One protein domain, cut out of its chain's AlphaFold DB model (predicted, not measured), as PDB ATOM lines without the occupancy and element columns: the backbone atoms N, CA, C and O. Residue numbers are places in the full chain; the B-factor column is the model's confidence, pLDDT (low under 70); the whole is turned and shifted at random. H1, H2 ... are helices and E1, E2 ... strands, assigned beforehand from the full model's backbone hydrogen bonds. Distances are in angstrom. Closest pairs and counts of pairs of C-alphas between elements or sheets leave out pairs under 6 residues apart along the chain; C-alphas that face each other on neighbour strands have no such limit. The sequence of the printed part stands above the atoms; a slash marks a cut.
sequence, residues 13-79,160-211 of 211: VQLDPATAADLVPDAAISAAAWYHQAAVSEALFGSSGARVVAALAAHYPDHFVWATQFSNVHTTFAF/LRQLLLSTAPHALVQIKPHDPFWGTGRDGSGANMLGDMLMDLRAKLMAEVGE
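What this domain is: This is residues 13 to 79 and 160 to 211 of the 211 residues of the protein "Swarming motility protein YbiA" of Thecamonas trahens ATCC 50062 (UniProt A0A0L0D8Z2). Two separate groups of helices stand on either side of a short strand, E2, near the middle: a helical hairpin, H2 and H3, with H1 beyond it, and on the other side the long helix H5 with the short H4 across it. There is no sheet between named strands, and long loops fill out the rest. The printed part has 119 residues, with five named helices and two named strands in the order H1, E1, H2, H3, E2, H4, H5; the class is mostly helix. It is compact, with a radius of gyration of the C-alphas of 14.0 A, and spans 46 by 32 by 27 A.

How they stand to each other: Begin with H1, residues 17 to 23, and look on to H2, residues 37 to 45: they only just touch, with 3 pairs of C-alphas within 8 A. Their closest C-alphas, those of Leu 23 and Ala 43, are 6.7 A apart, at a steep tilt of 60 degrees, the same way. H2 and H3, residues 47 to 59, form a helical hairpin; their closest C-alphas, those of Ser 41 and Gly 49, are 4.6 A apart, and the tilt of 35.0 degrees is only just steep, opposite ways. E1, residues 34 to 36, and E2, residues 64 to 67, are near each other, with 6 pairs of C-alphas within 10 A, but each pairs with no named strand. Residues 64 to 65 of E2 pair with residues 171 to 172, parallel. Farther on, H4, residues 160 to 166, touches H5, residues 193 to 210, with residues 198 to 206 of H5 alone. The closest C-alphas, those of Leu 165 and Arg 202, are 5.8 A apart, and the lines are about perpendicular at 81 degrees. H3 and H5 are apart. Every O i to N i+4 pair is within hydrogen-bond range in H2, H4 and H5; in H1 it is 2 of 3 and in H3 8 of 9.

Where its parts are: Find C-alpha 17 at (22.591, 41.832, -26.086), where H1 begins. H3 starts at C-alpha 47, (29.182, 41.435, -49.075), and runs 19.2 A from first to last C-alpha. E2 covers 10.6 A. H5 is the longest helix, 26.1 A, and ends at C-alpha 210, (1.242, 20.310, -23.932).

The domain as a whole: The C-alphas of Ser 47 and Glu 211, the chain's last residue, are the two farthest apart, 46.3 A. Between residues 79 and 160 look for the cut: residues 80 to 159 are not printed, and the gap between C-alphas is 11.9 A. The link from H4 to H5, 26 residues, is long. The mean pLDDT of the printed part is 90.0; residues 25 and 210 to 211 are under 70.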
ATOM      1  N   VAL A  13      18.338  36.366 -37.083       94.19
ATOM      2  CA  VAL A  13      19.265  35.909 -36.043       94.19
ATOM      3  C   VAL A  13      18.906  36.536 -34.709       94.19
ATOM      4  O   VAL A  13      18.672  37.742 -34.644       94.19
ATOM      5  N   GLN A  14      18.905  35.732 -33.653       92.81
ATOM      6  CA  GLN A  14      18.924  36.221 -32.284       92.81
ATOM      7  C   GLN A  14      20.373  36.381 -31.829       92.81
ATOM      8  O   GLN A  14      21.185  35.460 -31.968       92.81
ATOM      9  N   LEU A  15      20.692  37.563 -31.311       87.88
ATOM     10  CA  LEU A  15      21.995  37.853 -30.728       87.88
ATOM     11  C   LEU A  15      21.854  38.070 -29.223       87.88
ATOM     12  O   LEU A  15      20.878  38.654 -28.750       87.88
ATOM     13  N   ASP A  16      22.877  37.654 -28.477       78.69
ATOM     14  CA  ASP A  16      23.058  38.116 -27.104       78.69
ATOM     15  C   ASP A  16      23.187  39.658 -27.082       78.69
ATOM     16  O   ASP A  16      23.872  40.213 -27.952       78.69
ATOM     17  N   PRO A  17      22.571  40.371 -26.118       74.44
ATOM     18  CA  PRO A  17      22.591  41.832 -26.086       74.44
ATOM     19  C   PRO A  17      23.990  42.456 -26.119       74.44
ATOM     20  O   PRO A  17      24.170  43.490 -26.763       74.44
ATOM     21  N   ALA A  18      24.986  41.839 -25.470       75.56
ATOM     22  CA  ALA A  18      26.352  42.357 -25.483       75.56
ATOM     23  C   ALA A  18      26.967  42.243 -26.885       75.56
ATOM     24  O   ALA A  18      27.586  43.185 -27.370       75.56
ATOM     25  N   THR A  19      26.720  41.125 -27.572       77.19
ATOM     26  CA  THR A  19      27.150  40.926 -28.964       77.19
ATOM     27  C   THR A  19      26.483  41.925 -29.910       77.19
ATOM     28  O   THR A  19      27.113  42.454 -30.825       77.19
ATOM     29  N   ALA A  20      25.190  42.175 -29.713       77.94
ATOM     30  CA  ALA A  20      24.431  43.029 -30.607       77.94
ATOM     31  C   ALA A  20      24.823  44.510 -30.520       77.94
ATOM     32  O   ALA A  20      24.850  45.185 -31.549       77.94
ATOM     33  N   ALA A  21      25.145  44.998 -29.317       75.38
ATOM     34  CA  ALA A  21      25.519  46.391 -29.075       75.38
ATOM     35  C   ALA A  21      26.767  46.822 -29.865       75.38
ATOM     36  O   ALA A  21      26.833  47.955 -30.338       75.38
ATOM     37  N   ASP A  22      27.726  45.915 -30.052       78.25
ATOM     38  CA  ASP A  22      28.963  46.214 -30.777       78.25
ATOM     39  C   ASP A  22      28.802  46.097 -32.299       78.25
ATOM     40  O   ASP A  22      29.460  46.810 -33.057       78.25
ATOM     41  N   LEU A  23      27.937  45.188 -32.760       79.25
ATOM     42  CA  LEU A  23      27.855  44.820 -34.173       79.25
ATOM     43  C   LEU A  23      26.772  45.591 -34.935       79.25
ATOM     44  O   LEU A  23      27.003  46.045 -36.054       79.25
ATOM     45  N   VAL A  24      25.577  45.700 -34.350       79.12
ATOM     46  CA  VAL A  24      24.372  46.257 -34.987       79.12
ATOM     47  C   VAL A  24      23.442  46.926 -33.949       79.12
ATOM     48  O   VAL A  24      22.275  46.538 -33.827       79.12
ATOM     49  N   PRO A  25      23.918  47.942 -33.197       69.38
ATOM     50  CA  PRO A  25      23.244  48.465 -31.999       69.38
ATOM     51  C   PRO A  25      21.802  48.940 -32.223       69.38
ATOM     52  O   PRO A  25      20.956  48.753 -31.352       69.38
ATOM     53  N   ASP A  26      21.500  49.482 -33.406       75.12
ATOM     54  CA  ASP A  26      20.194  50.077 -33.731       75.12
ATOM     55  C   ASP A  26      19.370  49.249 -34.736       75.12
ATOM     56  O   ASP A  26      18.385  49.739 -35.286       75.12
ATOM     57  N   ALA A  27      19.766  48.002 -35.021       78.38
ATOM     58  CA  ALA A  27      19.119  47.178 -36.052       78.38
ATOM     59  C   ALA A  27      18.192  46.082 -35.499       78.38
ATOM     60  O   ALA A  27      17.745  45.222 -36.264       78.38
ATOM     61  N   ALA A  28      17.932  46.076 -34.187       79.62
ATOM     62  CA  ALA A  28      17.020  45.113 -33.581       79.62
ATOM     63  C   ALA A  28      15.609  45.350 -34.119       79.62
ATOM     64  O   ALA A  28      15.085  46.461 -34.047       79.62
ATOM     65  N   ILE A  29      14.983  44.300 -34.638       82.81
ATOM     66  CA  ILE A  29      13.619  44.374 -35.170       82.81
ATOM     67  C   ILE A  29      12.565  43.991 -34.128       82.81
ATOM     68  O   ILE A  29      11.372  44.077 -34.409       82.81
ATOM     69  N   SER A  30      12.988  43.557 -32.935       78.88
ATOM     70  CA  SER A  30      12.088  43.190 -31.842       78.88
ATOM     71  C   SER A  30      12.744  43.345 -30.463       78.88
ATOM     72  O   SER A  30      13.967  43.462 -30.343       78.88
ATOM     73  N   ALA A  31      11.926  43.317 -29.404       72.94
ATOM     74  CA  ALA A  31      12.392  43.433 -28.019       72.94
ATOM     75  C   ALA A  31      13.175  42.194 -27.545       72.94
ATOM     76  O   ALA A  31      13.967  42.284 -26.609       72.94
ATOM     77  N   ALA A  32      12.981  41.048 -28.201       80.19
ATOM     78  CA  ALA A  32      13.736  39.818 -27.970       80.19
ATOM     79  C   ALA A  32      15.092  39.765 -28.707       80.19
ATOM     80  O   ALA A  32      15.700  38.696 -28.774       80.19
ATOM     81  N   ALA A  33      15.573  40.902 -29.227       87.25
ATOM     82  CA  ALA A  33      16.867  41.031 -29.899       87.25
ATOM     83  C   ALA A  33      17.001  40.120 -31.138       87.25
ATOM     84  O   ALA A  33      18.032  39.486 -31.369       87.25
ATOM     85  N   TRP A  34      15.938  40.063 -31.945       91.69
ATOM     86  CA  TRP A  34      15.996  39.515 -33.298       91.69
ATOM     87  C   TRP A  34      16.501  40.575 -34.281       91.69
ATOM     88  O   TRP A  34      16.131  41.745 -34.192       91.69
ATOM     89  N   TYR A  35      17.317  40.152 -35.243       92.88
ATOM     90  CA  TYR A  35      17.926  40.991 -36.277       92.88
ATOM     91  C   TYR A  35      17.780  40.330 -37.645       92.88
ATOM     92  O   TYR A  35      17.705  39.106 -37.750       92.88
ATOM     93  N   HIS A  36      17.824  41.119 -38.720       93.00
ATOM     94  CA  HIS A  36      17.946  40.562 -40.066       93.00
ATOM     95  C   HIS A  36      19.300  39.857 -40.236       93.00
ATOM     96  O   HIS A  36      20.356  40.488 -40.142       93.00
ATOM     97  N   GLN A  37      19.273  38.563 -40.570       94.19
ATOM     98  CA  GLN A  37      20.477  37.740 -40.750       94.19
ATOM     99  C   GLN A  37      21.450  38.351 -41.768       94.19
ATOM    100  O   GLN A  37      22.665  38.292 -41.576       94.19
ATOM    101  N   ALA A  38      20.927  38.939 -42.849       92.88
ATOM    102  CA  ALA A  38      21.737  39.553 -43.899       92.88
ATOM    103  C   ALA A  38      22.569  40.734 -43.374       92.88
ATOM    104  O   ALA A  38      23.760  40.795 -43.667       92.88
ATOM    105  N   ALA A  39      21.979  41.606 -42.549       91.75
ATOM    106  CA  ALA A  39      22.666  42.766 -41.980       91.75
ATOM    107  C   ALA A  39      23.787  42.342 -41.019       91.75
ATOM    108  O   ALA A  39      24.915  42.818 -41.126       91.75
ATOM    109  N   VAL A  40      23.503  41.379 -40.138       92.12
ATOM    110  CA  VAL A  40      24.497  40.817 -39.208       92.12
ATOM    111  C   VAL A  40      25.632  40.124 -39.967       92.12
ATOM    112  O   VAL A  40      26.808  40.321 -39.664       92.12
ATOM    113  N   SER A  41      25.299  39.347 -41.000       91.94
ATOM    114  CA  SER A  41      26.301  38.639 -41.805       91.94
ATOM    115  C   SER A  41      27.152  39.598 -42.644       91.94
ATOM    116  O   SER A  41      28.336  39.335 -42.847       91.94
ATOM    117  N   GLU A  42      26.585  40.709 -43.117       92.38
ATOM    118  CA  GLU A  42      27.327  41.762 -43.810       92.38
ATOM    119  C   GLU A  42      28.265  42.526 -42.870       92.38
ATOM    120  O   GLU A  42      29.417  42.757 -43.229       92.38
ATOM    121  N   ALA A  43      27.828  42.842 -41.651       90.56
ATOM    122  CA  ALA A  43      28.682  43.487 -40.655       90.56
ATOM    123  C   ALA A  43      29.914  42.630 -40.301       90.56
ATOM    124  O   ALA A  43      31.013  43.158 -40.147       90.56
ATOM    125  N   LEU A  44      29.755  41.302 -40.230       88.94
ATOM    126  CA  LEU A  44      30.842  40.374 -39.890       88.94
ATOM    127  C   LEU A  44      31.742  40.008 -41.075       88.94
ATOM    128  O   LEU A  44      32.953  39.857 -40.915       88.94
ATOM    129  N   PHE A  45      31.159  39.807 -42.260       90.69
ATOM    130  CA  PHE A  45      31.843  39.172 -43.395       90.69
ATOM    131  C   PHE A  45      31.755  39.984 -44.698       90.69
ATOM    132  O   PHE A  45      32.095  39.483 -45.779       90.69
ATOM    133  N   GLY A  46      31.278  41.226 -44.626       92.69
ATOM    134  CA  GLY A  46      31.024  42.087 -45.777       92.69
ATOM    135  C   GLY A  46      30.006  41.487 -46.749       92.69
ATOM    136  O   GLY A  46      29.222  40.593 -46.421       92.69
ATOM    137  N   SER A  47      30.080  41.911 -48.011       92.00
ATOM    138  CA  SER A  47      29.182  41.435 -49.075       92.00
ATOM    139  C   SER A  47      29.196  39.911 -49.266       92.00
ATOM    140  O   SER A  47      28.225  39.338 -49.758       92.00
ATOM    141  N   SER A  48      30.270  39.229 -48.853       92.50
ATOM    142  CA  SER A  48      30.334  37.767 -48.888       92.50
ATOM    143  C   SER A  48      29.336  37.114 -47.925       92.50
ATOM    144  O   SER A  48      28.715  36.117 -48.293       92.50
ATOM    145  N   GLY A  49      29.116  37.703 -46.743       92.12
ATOM    146  CA  GLY A  49      28.138  37.226 -45.766       92.12
ATOM    147  C   GLY A  49      26.710  37.369 -46.277       92.12
ATOM    148  O   GLY A  49      25.955  36.400 -46.268       92.12
ATOM    149  N   ALA A  50      26.362  38.538 -46.824       91.50
ATOM    150  CA  ALA A  50      25.049  38.767 -47.431       91.50
ATOM    151  C   ALA A  50      24.751  37.771 -48.570       91.50
ATOM    152  O   ALA A  50      23.636  37.256 -48.674       91.50
ATOM    153  N   ARG A  51      25.755  37.433 -49.394       93.94
ATOM    154  CA  ARG A  51      25.607  36.430 -50.466       93.94
ATOM    155  C   ARG A  51      25.362  35.021 -49.934       93.94
ATOM    156  O   ARG A  51      24.574  34.303 -50.539       93.94
ATOM    157  N   VAL A  52      25.996  34.638 -48.822       94.56
ATOM    158  CA  VAL A  52      25.716  33.353 -48.156       94.56
ATOM    159  C   VAL A  52      24.265  33.316 -47.685       94.56
ATOM    160  O   VAL A  52      23.550  32.377 -48.006       94.56
ATOM    161  N   VAL A  53      23.785  34.362 -47.005       95.06
ATOM    162  CA  VAL A  53      22.388  34.422 -46.536       95.06
ATOM    163  C   VAL A  53      21.398  34.350 -47.699       95.06
ATOM    164  O   VAL A  53      20.406  33.632 -47.607       95.06
ATOM    165  N   ALA A  54      21.677  35.037 -48.808       93.50
ATOM    166  CA  ALA A  54      20.846  34.973 -50.008       93.50
ATOM    167  C   ALA A  54      20.824  33.568 -50.639       93.50
ATOM    168  O   ALA A  54      19.764  33.114 -51.063       93.50
ATOM    169  N   ALA A  55      21.966  32.871 -50.674       93.56
ATOM    170  CA  ALA A  55      22.028  31.487 -51.141       93.56
ATOM    171  C   ALA A  55      21.183  30.570 -50.245       93.56
ATOM    172  O   ALA A  55      20.346  29.828 -50.748       93.56
ATOM    173  N   LEU A  56      21.315  30.694 -48.921       94.38
ATOM    174  CA  LEU A  56      20.507  29.926 -47.972       94.38
ATOM    175  C   LEU A  56      19.013  30.229 -48.114       94.38
ATOM    176  O   LEU A  56      18.210  29.306 -48.154       94.38
ATOM    177  N   ALA A  57      18.616  31.493 -48.263       92.38
ATOM    178  CA  ALA A  57      17.211  31.856 -48.449       92.38
ATOM    179  C   ALA A  57      16.574  31.199 -49.692       92.38
ATOM    180  O   ALA A  57      15.372  30.962 -49.699       92.38
ATOM    181  N   ALA A  58      17.360  30.849 -50.719       91.25
ATOM    182  CA  ALA A  58      16.862  30.093 -51.870       91.25
ATOM    183  C   ALA A  58      16.553  28.617 -51.543       91.25
ATOM    184  O   ALA A  58      15.722  28.008 -52.213       91.25
ATOM    185  N   HIS A  59      17.196  28.051 -50.517       93.31
ATOM    186  CA  HIS A  59      16.934  26.701 -50.001       93.31
ATOM    187  C   HIS A  59      15.829  26.669 -48.934       93.31
ATOM    188  O   HIS A  59      15.194  25.634 -48.747       93.31
ATOM    189  N   TYR A  60      15.579  27.799 -48.267       93.75
ATOM    190  CA  TYR A  60      14.582  27.955 -47.206       93.75
ATOM    191  C   TYR A  60      13.568  29.045 -47.602       93.75
ATOM    192  O   TYR A  60      13.720  30.200 -47.184       93.75
ATOM    193  N   PRO A  61      12.550  28.714 -48.428       90.69
ATOM    194  CA  PRO A  61      11.619  29.697 -48.991       90.69
ATOM    195  C   PRO A  61      10.738  30.376 -47.935       90.69
ATOM    196  O   PRO A  61      10.423  31.551 -48.088       90.69
ATOM    197  N   ASP A  62      10.428  29.681 -46.838       94.38
ATOM    198  CA  ASP A  62       9.713  30.236 -45.675       94.38
ATOM    199  C   ASP A  62      10.653  30.964 -44.695       94.38
ATOM    200  O   ASP A  62      10.270  31.343 -43.587       94.38
ATOM    201  N   HIS A  63      11.901  31.171 -45.124       95.75
ATOM    202  CA  HIS A  63      13.020  31.663 -44.337       95.75
ATOM    203  C   HIS A  63      13.359  30.766 -43.143       95.75
ATOM    204  O   HIS A  63      12.844  29.666 -42.952       95.75
ATOM    205  N   PHE A  64      14.356  31.205 -42.391       96.94
ATOM    206  CA  PHE A  64      14.921  30.461 -41.285       96.94
ATOM    207  C   PHE A  64      15.301  31.416 -40.172       96.94
ATOM    208  O   PHE A  64      15.450  32.626 -40.383       96.94
ATOM    209  N   VAL A  65      15.517  30.847 -38.996       96.88
ATOM    210  CA  VAL A  65      16.110  31.558 -37.880       96.88
ATOM    211  C   VAL A  65      17.366  30.871 -37.382       96.88
ATOM    212  O   VAL A  65      17.592  29.675 -37.580       96.88
ATOM    213  N   TRP A  66      18.200  31.662 -36.728       94.56
ATOM    214  CA  TRP A  66      19.408  31.215 -36.063       94.56
ATOM    215  C   TRP A  66      19.571  31.959 -34.734       94.56
ATOM    216  O   TRP A  66      18.975  33.016 -34.535       94.56
ATOM    217  N   ALA A  67      20.368  31.425 -33.814       92.12
ATOM    218  CA  ALA A  67      20.698  32.114 -32.573       92.12
ATOM    219  C   ALA A  67      22.121  31.779 -32.132       92.12
ATOM    220  O   ALA A  67      22.571  30.641 -32.294       92.12
ATOM    221  N   THR A  68      22.808  32.745 -31.523       86.56
ATOM    222  CA  THR A  68      24.184  32.580 -31.030       86.56
ATOM    223  C   THR A  68      24.347  31.332 -30.159       86.56
ATOM    224  O   THR A  68      25.268  30.538 -30.340       86.56
ATOM    225  N   GLN A  69      23.392  31.106 -29.266       91.12
ATOM    226  CA  GLN A  69      23.384  30.041 -28.271       91.12
ATOM    227  C   GLN A  69      23.193  28.649 -28.891       91.12
ATOM    228  O   GLN A  69      23.431  27.647 -28.218       91.12
ATOM    229  N   PHE A  70      22.777  28.557 -30.158       93.19
ATOM    230  CA  PHE A  70      22.474  27.289 -30.831       93.19
ATOM    231  C   PHE A  70      23.713  26.591 -31.384       93.19
ATOM    232  O   PHE A  70      23.631  25.445 -31.824       93.19
ATOM    233  N   SER A  71      24.878  27.244 -31.383       87.94
ATOM    234  CA  SER A  71      26.114  26.554 -31.740       87.94
ATOM    235  C   SER A  71      26.540  25.569 -30.645       87.94
ATOM    236  O   SER A  71      26.305  25.779 -29.454       87.94
ATOM    237  N   ASN A  72      27.192  24.487 -31.069       82.56
ATOM    238  CA  ASN A  72      27.893  23.542 -30.198       82.56
ATOM    239  C   ASN A  72      29.321  24.008 -29.848       82.56
ATOM    240  O   ASN A  72      29.903  23.514 -28.890       82.56
ATOM    241  N   VAL A  73      29.873  24.951 -30.624       83.38
ATOM    242  CA  VAL A  73      31.167  25.618 -30.389       83.38
ATOM    243  C   VAL A  73      31.044  27.089 -30.784       83.38
ATOM    244  O   VAL A  73      30.574  27.398 -31.884       83.38
ATOM    245  N   HIS A  74      31.485  28.001 -29.921       82.69
ATOM    246  CA  HIS A  74      31.316  29.448 -30.101       82.69
ATOM    247  C   HIS A  74      32.640  30.120 -30.458       82.69
ATOM    248  O   HIS A  74      33.413  30.481 -29.581       82.69
ATOM    249  N   THR A  75      32.915  30.270 -31.757       76.00
ATOM    250  CA  THR A  75      34.133  30.951 -32.249       76.00
ATOM    251  C   THR A  75      33.873  32.371 -32.737       76.00
ATOM    252  O   THR A  75      34.754  33.221 -32.683       76.00
ATOM    253  N   THR A  76      32.682  32.619 -33.288       79.56
ATOM    254  CA  THR A  76      32.333  33.904 -33.917       79.56
ATOM    255  C   THR A  76      31.718  34.876 -32.924       79.56
ATOM    256  O   THR A  76      31.954  36.075 -33.010       79.56
ATOM    257  N   PHE A  77      30.936  34.357 -31.986       81.62
ATOM    258  CA  PHE A  77      30.214  35.146 -31.007       81.62
ATOM    259  C   PHE A  77      30.628  34.694 -29.618       81.62
ATOM    260  O   PHE A  77      30.762  33.496 -29.376       81.62
ATOM    261  N   ALA A  78      30.838  35.646 -28.714       77.25
ATOM    262  CA  ALA A  78      31.128  35.326 -27.330       77.25
ATOM    263  C   ALA A  78      29.842  34.818 -26.666       77.25
ATOM    264  O   ALA A  78      28.908  35.582 -26.441       77.25
ATOM    265  N   PHE A  79      29.794  33.522 -26.369       85.62
ATOM    266  CA  PHE A  79      28.736  32.922 -25.570       85.62
ATOM    267  C   PHE A  79      29.350  31.990 -24.537       85.62
ATOM    268  O   PHE A  79      30.126  31.090 -24.869       85.62
ATOM    269  N   LEU A 160      17.620  29.111 -22.475       95.25
ATOM    270  CA  LEU A 160      17.907  28.378 -23.708       95.25
ATOM    271  C   LEU A 160      16.705  27.553 -24.161       95.25
ATOM    272  O   LEU A 160      16.348  27.598 -25.342       95.25
ATOM    273  N   ARG A 161      16.044  26.850 -23.230       95.81
ATOM    274  CA  ARG A 161      14.814  26.102 -23.522       95.81
ATOM    275  C   ARG A 161      13.757  27.013 -24.134       95.81
ATOM    276  O   ARG A 161      13.228  26.721 -25.203       95.81
ATOM    277  N   GLN A 162      13.470  28.135 -23.478       94.25
ATOM    278  CA  GLN A 162      12.490  29.102 -23.969       94.25
ATOM    279  C   GLN A 162      12.907  29.699 -25.316       94.25
ATOM    280  O   GLN A 162      12.044  29.935 -26.162       94.25
ATOM    281  N   LEU A 163      14.207  29.935 -25.540       94.56
ATOM    282  CA  LEU A 163      14.704  30.493 -26.799       94.56
ATOM    283  C   LEU A 163      14.436  29.523 -27.939       94.56
ATOM    284  O   LEU A 163      13.853  29.920 -28.945       94.56
ATOM    285  N   LEU A 164      14.765  28.247 -27.744       96.38
ATOM    286  CA  LEU A 164      14.487  27.199 -28.716       96.38
ATOM    287  C   LEU A 164      12.990  27.099 -29.031       96.38
ATOM    288  O   LEU A 164      12.615  27.091 -30.201       96.38
ATOM    289  N   LEU A 165      12.130  27.093 -28.010       95.69
ATOM    290  CA  LEU A 165      10.674  27.044 -28.192       95.69
ATOM    291  C   LEU A 165      10.140  28.259 -28.966       95.69
ATOM    292  O   LEU A 165       9.288  28.103 -29.839       95.69
ATOM    293  N   SER A 166      10.682  29.455 -28.710       93.81
ATOM    294  CA  SER A 166      10.250  30.701 -29.362       93.81
ATOM    295  C   SER A 166      10.501  30.748 -30.873       93.81
ATOM    296  O   SER A 166       9.949  31.602 -31.564       93.81
ATOM    297  N   THR A 167      11.321  29.827 -31.389       95.69
ATOM    298  CA  THR A 167      11.652  29.747 -32.817       95.69
ATOM    299  C   THR A 167      10.611  29.021 -33.661       95.69
ATOM    300  O   THR A 167      10.703  29.060 -34.885       95.69
ATOM    301  N   ALA A 168       9.653  28.323 -33.046       94.75
ATOM    302  CA  ALA A 168       8.627  27.609 -33.796       94.75
ATOM    303  C   ALA A 168       7.729  28.588 -34.587       94.75
ATOM    304  O   ALA A 168       7.420  29.666 -34.078       94.75
ATOM    305  N   PRO A 169       7.278  28.219 -35.802       94.50
ATOM    306  CA  PRO A 169       7.509  26.947 -36.501       94.50
ATOM    307  C   PRO A 169       8.748  26.945 -37.421       94.50
ATOM    308  O   PRO A 169       8.934  26.011 -38.198       94.50
ATOM    309  N   HIS A 170       9.597  27.968 -37.350       97.00
ATOM    310  CA  HIS A 170      10.608  28.273 -38.368       97.00
ATOM    311  C   HIS A 170      11.747  27.254 -38.437       97.00
ATOM    312  O   HIS A 170      12.090  26.610 -37.438       97.00
ATOM    313  N   ALA A 171      12.360  27.127 -39.614       97.31
ATOM    314  CA  ALA A 171      13.549  26.302 -39.799       97.31
ATOM    315  C   ALA A 171      14.735  26.850 -38.986       97.31
ATOM    316  O   ALA A 171      14.941  28.064 -38.933       97.31
ATOM    317  N   LEU A 172      15.531  25.961 -38.386       97.88
ATOM    318  CA  LEU A 172      16.784  26.307 -37.707       97.88
ATOM    319  C   LEU A 172      17.971  25.968 -38.605       97.88
ATOM    320  O   LEU A 172      18.184  24.804 -38.940       97.88
ATOM    321  N   VAL A 173      18.755  26.977 -38.986       96.75
ATOM    322  CA  VAL A 173      19.825  26.816 -39.984       96.75
ATOM    323  C   VAL A 173      21.184  27.178 -39.406       96.75
ATOM    324  O   VAL A 173      21.446  28.329 -39.072       96.75
ATOM    325  N   GLN A 174      22.083  26.195 -39.346       94.94
ATOM    326  CA  GLN A 174      23.443  26.359 -38.844       94.94
ATOM    327  C   GLN A 174      24.390  26.756 -39.979       94.94
ATOM    328  O   GLN A 174      24.836  25.923 -40.773       94.94
ATOM    329  N   ILE A 175      24.757  28.037 -40.040       92.19
ATOM    330  CA  ILE A 175      25.684  28.553 -41.056       92.19
ATOM    331  C   ILE A 175      27.127  28.233 -40.646       92.19
ATOM    332  O   ILE A 175      27.786  29.013 -39.960       92.19
ATOM    333  N   LYS A 176      27.634  27.072 -41.077       91.19
ATOM    334  CA  LYS A 176      29.014  26.624 -40.818       91.19
ATOM    335  C   LYS A 176      29.797  26.466 -42.132       91.19
ATOM    336  O   LYS A 176      29.759  25.401 -42.745       91.19
ATOM    337  N   PRO A 177      30.551  27.492 -42.576       87.50
ATOM    338  CA  PRO A 177      31.223  27.487 -43.880       87.50
ATOM    339  C   PRO A 177      32.237  26.363 -44.109       87.50
ATOM    340  O   PRO A 177      32.511  26.018 -45.255       87.50
ATOM    341  N   HIS A 178      32.823  25.843 -43.031       89.06
ATOM    342  CA  HIS A 178      33.893  24.843 -43.063       89.06
ATOM    343  C   HIS A 178      33.443  23.476 -42.533       89.06
ATOM    344  O   HIS A 178      34.270  22.584 -42.374       89.06
ATOM    345  N   ASP A 179      32.145  23.317 -42.260       91.69
ATOM    346  CA  ASP A 179      31.575  22.107 -41.671       91.69
ATOM    347  C   ASP A 179      30.160  21.853 -42.226       91.69
ATOM    348  O   ASP A 179      29.155  22.151 -41.572       91.69
ATOM    349  N   PRO A 180      30.064  21.345 -43.470       94.25
ATOM    350  CA  PRO A 180      28.789  21.070 -44.127       94.25
ATOM    351  C   PRO A 180      28.092  19.813 -43.581       94.25
ATOM    352  O   PRO A 180      27.023  19.465 -44.064       94.25
ATOM    353  N   PHE A 181      28.689  19.095 -42.623       95.31
ATOM    354  CA  PHE A 181      28.013  17.983 -41.956       95.31
ATOM    355  C   PHE A 181      27.118  18.515 -40.834       95.31
ATOM    356  O   PHE A 181      25.917  18.252 -40.812       95.31
ATOM    357  N   TRP A 182      27.682  19.318 -39.925       95.19
ATOM    358  CA  TRP A 182      26.909  19.894 -38.823       95.19
ATOM    359  C   TRP A 182      26.091  21.125 -39.231       95.19
ATOM    360  O   TRP A 182      25.115  21.446 -38.555       95.19
ATOM    361  N   GLY A 183      26.469  21.814 -40.310       95.62
ATOM    362  CA  GLY A 183      25.757  22.975 -40.843       95.62
ATOM    363  C   GLY A 183      25.482  22.893 -42.342       95.62
ATOM    364  O   GLY A 183      25.616  21.841 -42.959       95.62
ATOM    365  N   THR A 184      25.093  24.016 -42.938       95.00
ATOM    366  CA  THR A 184      24.686  24.102 -44.351       95.00
ATOM    367  C   THR A 184      25.818  24.412 -45.331       95.00
ATOM    368  O   THR A 184      25.602  24.415 -46.543       95.00
ATOM    369  N   GLY A 185      27.030  24.698 -44.849       92.88
ATOM    370  CA  GLY A 185      28.077  25.269 -45.697       92.88
ATOM    371  C   GLY A 185      27.749  26.703 -46.140       92.88
ATOM    372  O   GLY A 185      26.959  27.407 -45.515       92.88
ATOM    373  N   ARG A 186      28.404  27.173 -47.208       91.38
ATOM    374  CA  ARG A 186      28.188  28.532 -47.754       91.38
ATOM    375  C   ARG A 186      27.052  28.608 -48.769       91.38
ATOM    376  O   ARG A 186      26.534  29.695 -48.999       91.38
ATOM    377  N   ASP A 187      26.737  27.494 -49.415       90.06
ATOM    378  CA  ASP A 187      25.793  27.423 -50.530       90.06
ATOM    379  C   ASP A 187      24.433  26.844 -50.135       90.06
ATOM    380  O   ASP A 187      23.509  26.934 -50.930       90.06
ATOM    381  N   GLY A 188      24.286  26.306 -48.921       91.00
ATOM    382  CA  GLY A 188      23.036  25.691 -48.472       91.00
ATOM    383  C   GLY A 188      22.936  24.194 -48.712       91.00
ATOM    384  O   GLY A 188      21.933  23.606 -48.328       91.00
ATOM    385  N   SER A 189      23.957  23.573 -49.308       91.88
ATOM    386  CA  SER A 189      23.938  22.151 -49.671       91.88
ATOM    387  C   SER A 189      24.346  21.197 -48.542       91.88
ATOM    388  O   SER A 189      24.216  19.982 -48.694       91.88
ATOM    389  N   GLY A 190      24.859  21.721 -47.425       95.62
ATOM    390  CA  GLY A 190      25.245  20.924 -46.261       95.62
ATOM    391  C   GLY A 190      24.052  20.289 -45.541       95.62
ATOM    392  O   GLY A 190      22.916  20.738 -45.663       95.62
ATOM    393  N   ALA A 191      24.332  19.252 -44.757       96.25
ATOM    394  CA  ALA A 191      23.330  18.411 -44.115       96.25
ATOM    395  C   ALA A 191      22.578  19.093 -42.963       96.25
ATOM    396  O   ALA A 191      21.544  18.584 -42.560       96.25
ATOM    397  N   ASN A 192      23.087  20.205 -42.415       97.00
ATOM    398  CA  ASN A 192      22.439  20.944 -41.324       97.00
ATOM    399  C   ASN A 192      22.093  20.084 -40.085       97.00
ATOM    400  O   ASN A 192      21.162  20.407 -39.351       97.00
ATOM    401  N   MET A 193      22.863  19.022 -39.812       97.38
ATOM    402  CA  MET A 193      22.521  18.012 -38.796       97.38
ATOM    403  C   MET A 193      22.231  18.609 -37.410       97.38
ATOM    404  O   MET A 193      21.349  18.140 -36.695       97.38
ATOM    405  N   LEU A 194      22.959  19.659 -37.016       97.00
ATOM    406  CA  LEU A 194      22.736  20.319 -35.730       97.00
ATOM    407  C   LEU A 194      21.451  21.169 -35.723       97.00
ATOM    408  O   LEU A 194      20.784  21.241 -34.696       97.00
ATOM    409  N   GLY A 195      21.087  21.792 -36.847       97.50
ATOM    410  CA  GLY A 195      19.821  22.518 -36.978       97.50
ATOM    411  C   GLY A 195      18.623  21.573 -36.890       97.50
ATOM    412  O   GLY A 195      17.707  21.813 -36.104       97.50
ATOM    413  N   ASP A 196      18.685  20.453 -37.608       97.50
ATOM    414  CA  ASP A 196      17.645  19.418 -37.594       97.50
ATOM    415  C   ASP A 196      17.472  18.812 -36.197       97.50
ATOM    416  O   ASP A 196      16.365  18.734 -35.672       97.50
ATOM    417  N   MET A 197      18.581  18.500 -35.526       97.62
ATOM    418  CA  MET A 197      18.586  18.011 -34.148       97.62
ATOM    419  C   MET A 197      17.954  18.991 -33.150       97.62
ATOM    420  O   MET A 197      17.251  18.566 -32.231       97.62
ATOM    421  N   LEU A 198      18.188  20.296 -33.309       98.25
ATOM    422  CA  LEU A 198      17.544  21.319 -32.481       98.25
ATOM    423  C   LEU A 198      16.042  21.404 -32.762       98.25
ATOM    424  O   LEU A 198      15.265  21.600 -31.830       98.25
ATOM    425  N   MET A 199      15.611  21.225 -34.014       98.19
ATOM    426  CA  MET A 199      14.188  21.171 -34.361       98.19
ATOM    427  C   MET A 199      13.505  19.919 -33.795       98.19
ATOM    428  O   MET A 199      12.399  20.038 -33.264       98.19
ATOM    429  N   ASP A 200      14.171  18.759 -33.816       98.19
ATOM    430  CA  ASP A 200      13.696  17.543 -33.144       98.19
ATOM    431  C   ASP A 200      13.522  17.789 -31.640       98.19
ATOM    432  O   ASP A 200      12.483  17.473 -31.058       98.19
ATOM    433  N   LEU A 201      14.536  18.380 -30.998       98.19
ATOM    434  CA  LEU A 201      14.494  18.711 -29.577       98.19
ATOM    435  C   LEU A 201      13.376  19.713 -29.266       98.19
ATOM    436  O   LEU A 201      12.636  19.525 -28.304       98.19
ATOM    437  N   ARG A 202      13.205  20.744 -30.099       97.88
ATOM    438  CA  ARG A 202      12.103  21.706 -29.989       97.88
ATOM    439  C   ARG A 202      10.752  20.997 -30.013       97.88
ATOM    440  O   ARG A 202       9.929  21.264 -29.146       97.88
ATOM    441  N   ALA A 203      10.537  20.084 -30.960       97.56
ATOM    442  CA  ALA A 203       9.291  19.328 -31.067       97.56
ATOM    443  C   ALA A 203       9.028  18.468 -29.819       97.56
ATOM    444  O   ALA A 203       7.912  18.486 -29.299       97.56
ATOM    445  N   LYS A 204      10.056  17.782 -29.293       97.50
ATOM    446  CA  LYS A 204       9.961  17.026 -28.030       97.50
ATOM    447  C   LYS A 204       9.552  17.925 -26.858       97.50
ATOM    448  O   LYS A 204       8.579  17.636 -26.173       97.50
ATOM    449  N   LEU A 205      10.252  19.043 -26.666       96.31
ATOM    450  CA  LEU A 205       9.993  19.974 -25.563       96.31
ATOM    451  C   LEU A 205       8.615  20.644 -25.668       96.31
ATOM    452  O   LEU A 205       7.983  20.905 -24.653       96.31
ATOM    453  N   MET A 206       8.131  20.928 -26.882       94.94
ATOM    454  CA  MET A 206       6.774  21.448 -27.086       94.94
ATOM    455  C   MET A 206       5.703  20.427 -26.691       94.94
ATOM    456  O   MET A 206       4.690  20.820 -26.118       94.94
ATOM    457  N   ALA A 207       5.921  19.139 -26.981       95.44
ATOM    458  CA  ALA A 207       5.006  18.077 -26.574       95.44
ATOM    459  C   ALA A 207       4.935  17.951 -25.042       95.44
ATOM    460  O   ALA A 207       3.839  17.859 -24.507       95.44
ATOM    461  N   GLU A 208       6.072  18.062 -24.346       92.50
ATOM    462  CA  GLU A 208       6.143  18.045 -22.871       92.50
ATOM    463  C   GLU A 208       5.390  19.214 -22.210       92.50
ATOM    464  O   GLU A 208       4.899  19.079 -21.097       92.50
ATOM    465  N   VAL A 209       5.297  20.376 -22.869       82.12
ATOM    466  CA  VAL A 209       4.539  21.542 -22.362       82.12
ATOM    467  C   VAL A 209       3.031  21.403 -22.615       82.12
ATOM    468  O   VAL A 209       2.233  22.086 -21.973       82.12
ATOM    469  N   GLY A 210       2.638  20.567 -23.580       67.75
ATOM    470  CA  GLY A 210       1.242  20.310 -23.932       67.75
ATOM    471  C   GLY A 210       0.561  19.214 -23.103       67.75
ATOM    472  O   GLY A 210      -0.656  19.059 -23.231       67.75
ATOM    473  N   GLU A 211       1.323  18.470 -22.297       51.50
ATOM    474  CA  GLU A 211       0.845  17.492 -21.302       51.50
ATOM    475  C   GLU A 211       0.524  18.156 -19.954       51.50
ATOM    476  O   GLU A 211      -0.507  17.770 -19.352       51.50
TER     477      GLU A 211